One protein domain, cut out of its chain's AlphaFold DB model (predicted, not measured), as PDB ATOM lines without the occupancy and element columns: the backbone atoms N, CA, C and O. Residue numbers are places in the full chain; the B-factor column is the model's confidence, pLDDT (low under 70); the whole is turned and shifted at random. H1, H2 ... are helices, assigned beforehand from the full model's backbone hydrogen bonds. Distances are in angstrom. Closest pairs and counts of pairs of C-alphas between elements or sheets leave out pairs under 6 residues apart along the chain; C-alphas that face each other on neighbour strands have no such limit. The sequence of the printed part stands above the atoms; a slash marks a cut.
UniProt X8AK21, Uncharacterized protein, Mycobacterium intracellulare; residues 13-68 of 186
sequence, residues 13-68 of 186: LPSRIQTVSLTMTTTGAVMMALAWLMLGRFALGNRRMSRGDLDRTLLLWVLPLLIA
ATOM      1  N   LEU A  13      21.441 -30.084 -35.767       67.88
ATOM      2  CA  LEU A  13      21.732 -31.085 -34.725       67.88
ATOM      3  C   LEU A  13      21.415 -32.524 -35.179       67.88
ATOM      4  O   LEU A  13      22.283 -33.385 -35.021       67.88
ATOM      5  N   PRO A  14      20.245 -32.817 -35.787       63.59
ATOM      6  CA  PRO A  14      19.919 -34.172 -36.237       63.59
ATOM      7  C   PRO A  14      20.862 -34.680 -37.332       63.59
ATOM      8  O   PRO A  14      21.238 -35.846 -37.318       63.59
ATOM      9  N   SER A  15      21.297 -33.812 -38.247       64.38
ATOM     10  CA  SER A  15      22.251 -34.138 -39.320       64.38
ATOM     11  C   SER A  15      23.671 -34.401 -38.811       64.38
ATOM     12  O   SER A  15      24.437 -35.091 -39.483       64.38
ATOM     13  N   ARG A  16      24.033 -33.895 -37.624       70.19
ATOM     14  CA  ARG A  16      25.327 -34.174 -36.974       70.19
ATOM     15  C   ARG A  16      25.338 -35.495 -36.214       70.19
ATOM     16  O   ARG A  16      26.396 -36.101 -36.082       70.19
ATOM     17  N   ILE A  17      24.182 -35.940 -35.723       84.19
ATOM     18  CA  ILE A  17      24.047 -37.177 -34.951       84.19
ATOM     19  C   ILE A  17      23.343 -38.216 -35.824       84.19
ATOM     20  O   ILE A  17      22.115 -38.307 -35.840       84.19
ATOM     21  N   GLN A  18      24.132 -39.026 -36.536       81.88
ATOM     22  CA  GLN A  18      23.625 -40.020 -37.493       81.88
ATOM     23  C   GLN A  18      22.517 -40.909 -36.912       81.88
ATOM     24  O   GLN A  18      21.523 -41.158 -37.583       81.88
ATOM     25  N   THR A  19      22.632 -41.328 -35.649       86.25
ATOM     26  CA  THR A  19      21.627 -42.164 -34.977       86.25
ATOM     27  C   THR A  19      20.274 -41.465 -34.818       86.25
ATOM     28  O   THR A  19      19.233 -42.105 -34.969       86.25
ATOM     29  N   VAL A  20      20.270 -40.152 -34.555       86.44
ATOM     30  CA  VAL A  20      19.037 -39.355 -34.440       86.44
ATOM     31  C   VAL A  20      18.397 -39.216 -35.815       86.44
ATOM     32  O   VAL A  20      17.216 -39.523 -35.966       86.44
ATOM     33  N   SER A  21      19.181 -38.839 -36.833       84.62
ATOM     34  CA  SER A  21      18.692 -38.757 -38.215       84.62
ATOM     35  C   SER A  21      18.126 -40.093 -38.701       84.62
ATOM     36  O   SER A  21      17.026 -40.124 -39.256       84.62
ATOM     37  N   LEU A  22      18.827 -41.199 -38.435       87.69
ATOM     38  CA  LEU A  22      18.385 -42.536 -38.813       87.69
ATOM     39  C   LEU A  22      17.069 -42.894 -38.124       87.69
ATOM     40  O   LEU A  22      16.126 -43.265 -38.813       87.69
ATOM     41  N   THR A  23      16.976 -42.720 -36.803       90.44
ATOM     42  CA  THR A  23      15.757 -43.023 -36.033       90.44
ATOM     43  C   THR A  23      14.563 -42.192 -36.498       90.44
ATOM     44  O   THR A  23      13.473 -42.730 -36.684       90.44
ATOM     45  N   MET A  24      14.748 -40.888 -36.723       88.75
ATOM     46  CA  MET A  24      13.680 -40.016 -37.227       88.75
ATOM     47  C   MET A  24      13.206 -40.464 -38.615       88.75
ATOM     48  O   MET A  24      12.005 -40.564 -38.863       88.75
ATOM     49  N   THR A  25      14.150 -40.776 -39.503       87.75
ATOM     50  CA  THR A  25      13.865 -41.166 -40.889       87.75
ATOM     51  C   THR A  25      13.192 -42.539 -40.970       87.75
ATOM     52  O   THR A  25      12.243 -42.714 -41.735       87.75
ATOM     53  N   THR A  26      13.634 -43.519 -40.174       90.88
ATOM     54  CA  THR A  26      13.018 -44.854 -40.129       90.88
ATOM     55  C   THR A  26      11.646 -44.817 -39.469       90.88
ATOM     56  O   THR A  26      10.714 -45.422 -39.992       90.88
ATOM     57  N   THR A  27      11.478 -44.052 -38.387       94.56
ATOM     58  CA  THR A  27      10.167 -43.858 -37.744       94.56
ATOM     59  C   THR A  27       9.178 -43.221 -38.717       94.56
ATOM     60  O   THR A  27       8.070 -43.729 -38.880       94.56
ATOM     61  N   GLY A  28       9.589 -42.167 -39.431       91.06
ATOM     62  CA  GLY A  28       8.768 -41.542 -40.470       91.06
ATOM     63  C   GLY A  28       8.382 -42.514 -41.590       91.06
ATOM     64  O   GLY A  28       7.218 -42.556 -41.990       91.06
ATOM     65  N   ALA A  29       9.318 -43.353 -42.045       91.12
ATOM     66  CA  ALA A  29       9.043 -44.381 -43.049       91.12
ATOM     67  C   ALA A  29       8.030 -45.431 -42.554       91.12
ATOM     68  O   ALA A  29       7.099 -45.775 -43.284       91.12
ATOM     69  N   VAL A  30       8.158 -45.896 -41.306       95.25
ATOM     70  CA  VAL A  30       7.198 -46.827 -40.688       95.25
ATOM     71  C   VAL A  30       5.819 -46.180 -40.563       95.25
ATOM     72  O   VAL A  30       4.821 -46.798 -40.931       95.25
ATOM     73  N   MET A  31       5.741 -44.926 -40.110       94.62
ATOM     74  CA  MET A  31       4.477 -44.184 -40.030       94.62
ATOM     75  C   MET A  31       3.813 -44.038 -41.402       94.62
ATOM     76  O   MET A  31       2.607 -44.252 -41.520       94.62
ATOM     77  N   MET A  32       4.590 -43.727 -42.444       91.75
ATOM     78  CA  MET A  32       4.089 -43.634 -43.816       91.75
ATOM     79  C   MET A  32       3.565 -44.988 -44.323       91.75
ATOM     80  O   MET A  32       2.484 -45.053 -44.907       91.75
ATOM     81  N   ALA A  33       4.279 -46.084 -44.051       93.50
ATOM     82  CA  ALA A  33       3.830 -47.430 -44.409       93.50
ATOM     83  C   ALA A  33       2.519 -47.808 -43.695       93.50
ATOM     84  O   ALA A  33       1.584 -48.299 -44.329       93.50
ATOM     85  N   LEU A  34       2.407 -47.520 -42.393       95.19
ATOM     86  CA  LEU A  34       1.175 -47.738 -41.630       95.19
ATOM     87  C   LEU A  34       0.017 -46.889 -42.168       95.19
ATOM     88  O   LEU A  34      -1.094 -47.403 -42.307       95.19
ATOM     89  N   ALA A  35       0.266 -45.626 -42.521       92.25
ATOM     90  CA  ALA A  35      -0.738 -44.751 -43.120       92.25
ATOM     91  C   ALA A  35      -1.271 -45.316 -44.448       92.25
ATOM     92  O   ALA A  35      -2.484 -45.338 -44.660       92.25
ATOM     93  N   TRP A  36      -0.395 -45.858 -45.301       91.50
ATOM     94  CA  TRP A  36      -0.791 -46.566 -46.524       91.50
ATOM     95  C   TRP A  36      -1.647 -47.806 -46.244       91.50
ATOM     96  O   TRP A  36      -2.684 -47.990 -46.884       91.50
ATOM     97  N   LEU A  37      -1.266 -48.636 -45.266       91.38
ATOM     98  CA  LEU A  37      -2.050 -49.813 -44.873       91.38
ATOM     99  C   LEU A  37      -3.434 -49.421 -44.339       91.38
ATOM    100  O   LEU A  37      -4.433 -50.065 -44.661       91.38
ATOM    101  N   MET A  38      -3.513 -48.344 -43.554       89.94
ATOM    102  CA  MET A  38      -4.781 -47.802 -43.063       89.94
ATOM    103  C   MET A  38      -5.645 -47.251 -44.203       89.94
ATOM    104  O   MET A  38      -6.847 -47.516 -44.219       89.94
ATOM    105  N   LEU A  39      -5.050 -46.550 -45.173       88.56
ATOM    106  CA  LEU A  39      -5.754 -46.046 -46.355       88.56
ATOM    107  C   LEU A  39      -6.300 -47.196 -47.218       88.56
ATOM    108  O   LEU A  39      -7.452 -47.151 -47.653       88.56
ATOM    109  N   GLY A  40      -5.530 -48.278 -47.377       86.12
ATOM    110  CA  GLY A  40      -5.946 -49.491 -48.091       86.12
ATOM    111  C   GLY A  40      -7.210 -50.149 -47.520       86.12
ATOM    112  O   GLY A  40      -7.980 -50.767 -48.259       86.12
ATOM    113  N   ARG A  41      -7.517 -49.947 -46.230       86.69
ATOM    114  CA  ARG A  41      -8.763 -50.448 -45.616       86.69
ATOM    115  C   ARG A  41     -10.019 -49.806 -46.209       86.69
ATOM    116  O   ARG A  41     -11.066 -50.446 -46.197       86.69
ATOM    117  N   PHE A  42      -9.933 -48.587 -46.747       85.50
ATOM    118  CA  PHE A  42     -11.052 -47.932 -47.440       85.50
ATOM    119  C   PHE A  42     -11.266 -48.456 -48.865       85.50
ATOM    120  O   PHE A  42     -12.347 -48.278 -49.422       85.50
ATOM    121  N   ALA A  43     -10.258 -49.108 -49.452       80.62
ATOM    122  CA  ALA A  43     -10.394 -49.777 -50.743       80.62
ATOM    123  C   ALA A  43     -11.075 -51.152 -50.610       80.62
ATOM    124  O   ALA A  43     -11.803 -51.562 -51.510       80.62
ATOM    125  N   LEU A  44     -10.863 -51.844 -49.482       80.19
ATOM    126  CA  LEU A  44     -11.366 -53.205 -49.232       80.19
ATOM    127  C   LEU A  44     -12.630 -53.264 -48.355       80.19
ATOM    128  O   LEU A  44     -13.329 -54.273 -48.354       80.19
ATOM    129  N   GLY A  45     -12.909 -52.226 -47.565       77.56
ATOM    130  CA  GLY A  45     -14.005 -52.210 -46.596       77.56
ATOM    131  C   GLY A  45     -15.319 -51.618 -47.116       77.56
ATOM    132  O   GLY A  45     -15.386 -50.976 -48.160       77.56
ATOM    133  N   ASN A  46     -16.379 -51.755 -46.309       76.56
ATOM    134  CA  ASN A  46     -17.696 -51.161 -46.593       76.56
ATOM    135  C   ASN A  46     -17.709 -49.623 -46.492       76.56
ATOM    136  O   ASN A  46     -18.620 -48.975 -47.005       76.56
ATOM    137  N   ARG A  47     -16.714 -49.026 -45.820       79.25
ATOM    138  CA  ARG A  47     -16.527 -47.571 -45.754       79.25
ATOM    139  C   ARG A  47     -15.641 -47.130 -46.912       79.25
ATOM    140  O   ARG A  47     -14.498 -47.564 -46.996       79.25
ATOM    141  N   ARG A  48     -16.153 -46.233 -47.753       81.94
ATOM    142  CA  ARG A  48     -15.408 -45.635 -48.868       81.94
ATOM    143  C   ARG A  48     -15.016 -44.205 -48.533       81.94
ATOM    144  O   ARG A  48     -15.812 -43.463 -47.966       81.94
ATOM    145  N   MET A  49     -13.799 -43.830 -48.904       82.44
ATOM    146  CA  MET A  49     -13.342 -42.447 -48.836       82.44
ATOM    147  C   MET A  49     -13.939 -41.655 -50.010       82.44
ATOM    148  O   MET A  49     -14.016 -42.168 -51.131       82.44
ATOM    149  N   SER A  50     -14.382 -40.422 -49.762       85.25
ATOM    150  CA  SER A  50     -14.766 -39.516 -50.848       85.25
ATOM    151  C   SER A  50     -13.535 -39.160 -51.677       85.25
ATOM    152  O   SER A  50     -12.424 -39.090 -51.152       85.25
ATOM    153  N   ARG A  51     -13.712 -38.863 -52.966       80.88
ATOM    154  CA  ARG A  51     -12.584 -38.424 -53.796       80.88
ATOM    155  C   ARG A  51     -11.935 -37.149 -53.297       80.88
ATOM    156  O   ARG A  51     -10.721 -37.070 -53.302       80.88
ATOM    157  N   GLY A  52     -12.728 -36.203 -52.792       86.00
ATOM    158  CA  GLY A  52     -12.177 -34.975 -52.226       86.00
ATOM    159  C   GLY A  52     -11.277 -35.238 -51.015       86.00
ATOM    160  O   GLY A  52     -10.307 -34.520 -50.816       86.00
ATOM    161  N   ASP A  53     -11.554 -36.282 -50.232       87.44
ATOM    162  CA  ASP A  53     -10.713 -36.651 -49.088       87.44
ATOM    163  C   ASP A  53      -9.439 -37.375 -49.538       87.44
ATOM    164  O   ASP A  53      -8.364 -37.114 -48.994       87.44
ATOM    165  N   LEU A  54      -9.532 -38.215 -50.576       86.62
ATOM    166  CA  LEU A  54      -8.368 -38.842 -51.203       86.62
ATOM    167  C   LEU A  54      -7.446 -37.797 -51.848       86.62
ATOM    168  O   LEU A  54      -6.247 -37.807 -51.582       86.62
ATOM    169  N   ASP A  55      -8.001 -36.860 -52.619       86.88
ATOM    170  CA  ASP A  55      -7.251 -35.786 -53.279       86.88
ATOM    171  C   ASP A  55      -6.564 -34.884 -52.246       86.88
ATOM    172  O   ASP A  55      -5.379 -34.586 -52.374       86.88
ATOM    173  N   ARG A  56      -7.261 -34.503 -51.164       90.50
ATOM    174  CA  ARG A  56      -6.654 -33.749 -50.051       90.50
ATOM    175  C   ARG A  56      -5.522 -34.522 -49.383       90.50
ATOM    176  O   ARG A  56      -4.483 -33.933 -49.104       90.50
ATOM    177  N   THR A  57      -5.708 -35.819 -49.135       91.00
ATOM    178  CA  THR A  57      -4.677 -36.671 -48.519       91.00
ATOM    179  C   THR A  57      -3.445 -36.757 -49.416       91.00
ATOM    180  O   THR A  57      -2.329 -36.537 -48.949       91.00
ATOM    181  N   LEU A  58      -3.644 -36.984 -50.717       89.12
ATOM    182  CA  LEU A  58      -2.570 -37.010 -51.709       89.12
ATOM    183  C   LEU A  58      -1.837 -35.669 -51.784       89.12
ATOM    184  O   LEU A  58      -0.610 -35.649 -51.736       89.12
ATOM    185  N   LEU A  59      -2.561 -34.547 -51.842       90.94
ATOM    186  CA  LEU A  59      -1.955 -33.213 -51.874       90.94
ATOM    187  C   LEU A  59      -1.139 -32.924 -50.609       90.94
ATOM    188  O   LEU A  59      -0.019 -32.428 -50.714       90.94
ATOM    189  N   LEU A  60      -1.658 -33.281 -49.430       92.81
ATOM    190  CA  LEU A  60      -0.941 -33.126 -48.160       92.81
ATOM    191  C   LEU A  60       0.351 -33.952 -48.106       92.81
ATOM    192  O   LEU A  60       1.289 -33.557 -47.417       92.81
ATOM    193  N   TRP A  61       0.415 -35.080 -48.815       90.94
ATOM    194  CA  TRP A  61       1.604 -35.933 -48.859       90.94
ATOM    195  C   TRP A  61       2.604 -35.484 -49.928       90.94
ATOM    196  O   TRP A  61       3.804 -35.437 -49.666       90.94
ATOM    197  N   VAL A  62       2.126 -35.123 -51.121       89.94
ATOM    198  CA  VAL A  62       2.978 -34.738 -52.257       89.94
ATOM    199  C   VAL A  62       3.615 -33.367 -52.044       89.94
ATOM    200  O   VAL A  62       4.804 -33.207 -52.309       89.94
ATOM    201  N   LEU A  63       2.859 -32.380 -51.554       90.25
ATOM    202  CA  LEU A  63       3.318 -30.992 -51.469       90.25
ATOM    203  C   LEU A  63       4.620 -30.801 -50.660       90.25
ATOM    204  O   LEU A  63       5.528 -30.151 -51.180       90.25
ATOM    205  N   PRO A  64       4.787 -31.368 -49.444       88.50
ATOM    206  CA  PRO A  64       6.051 -31.242 -48.719       88.50
ATOM    207  C   PRO A  64       7.200 -31.997 -49.406       88.50
ATOM    208  O   PRO A  64       8.334 -31.518 -49.410       88.50
ATOM    209  N   LEU A  65       6.922 -33.146 -50.029       85.75
ATOM    210  CA  LEU A  65       7.938 -33.943 -50.726       85.75
ATOM    211  C   LEU A  65       8.418 -33.277 -52.021       85.75
ATOM    212  O   LEU A  65       9.578 -33.438 -52.398       85.75
ATOM    213  N   LEU A  66       7.557 -32.486 -52.669       85.94
ATOM    214  CA  LEU A  66       7.879 -31.764 -53.897       85.94
ATOM    215  C   LEU A  66       8.993 -30.731 -53.694       85.94
ATOM    216  O   LEU A  66       9.793 -30.520 -54.605       85.94
ATOM    217  N   ILE A  67       9.075 -30.125 -52.507       84.38
ATOM    218  CA  ILE A  67      10.088 -29.114 -52.165       84.38
ATOM    219  C   ILE A  67      11.248 -29.671 -51.330       84.38
ATOM    220  O   ILE A  67      12.319 -29.068 -51.295       84.38
ATOM    221  N   ALA A  68      11.071 -30.818 -50.668       84.44
ATOM    222  CA  ALA A  68      12.118 -31.441 -49.860       84.44
ATOM    223  C   ALA A  68      13.314 -31.882 -50.729       84.44
ATOM    224  O   ALA A  68      13.099 -32.311 -51.857       84.44
TER     225      ALA A  68
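This is residues 13 to 68 of the 186 residues of an uncharacterized protein of Mycobacterium intracellulare (UniProt X8AK21). An open U: a short helix, H1, makes a corner at the start of the long helix H2, and after a turn H3 folds back beside H2 with a gap between them. The 56 printed residues hold three named helices, H1, H2, H3 in chain order, and no named strand: all helix. The rod spans 46 by 23 by 10 A and is only just loose, close to extended, with a radius of gyration of the C-alphas of 15.0 A.

Start at H1, residues 13 to 16; it only just touches H2, residues 18 to 44, with 3 pairs of C-alphas within 8 A, only at the corner by their tight link and with residues 20 to 21 of H2 alone. The closest C-alphas are those of Pro 14 and Ser 21, 5.1 A apart. H3, residues 51 to 67, is apart from both. O i to N i+4 pairs are within hydrogen-bond range in 21 of 23 for H2 and 10 of 13 for H3; H1 is too short for one.

Find C-alpha 13 at (21.732, -31.085, -34.725), where H1 begins. H2 runs 39.2 A from C-alpha 18; H3 runs 24.6 A to C-alpha 67 at (10.088, -29.114, -52.165).

The C-alphas of Arg 16 and Asn 46 are the farthest apart, 47.2 A. The printed part has no cut and no long link; residues 13 to 15 of the model have pLDDT under 70.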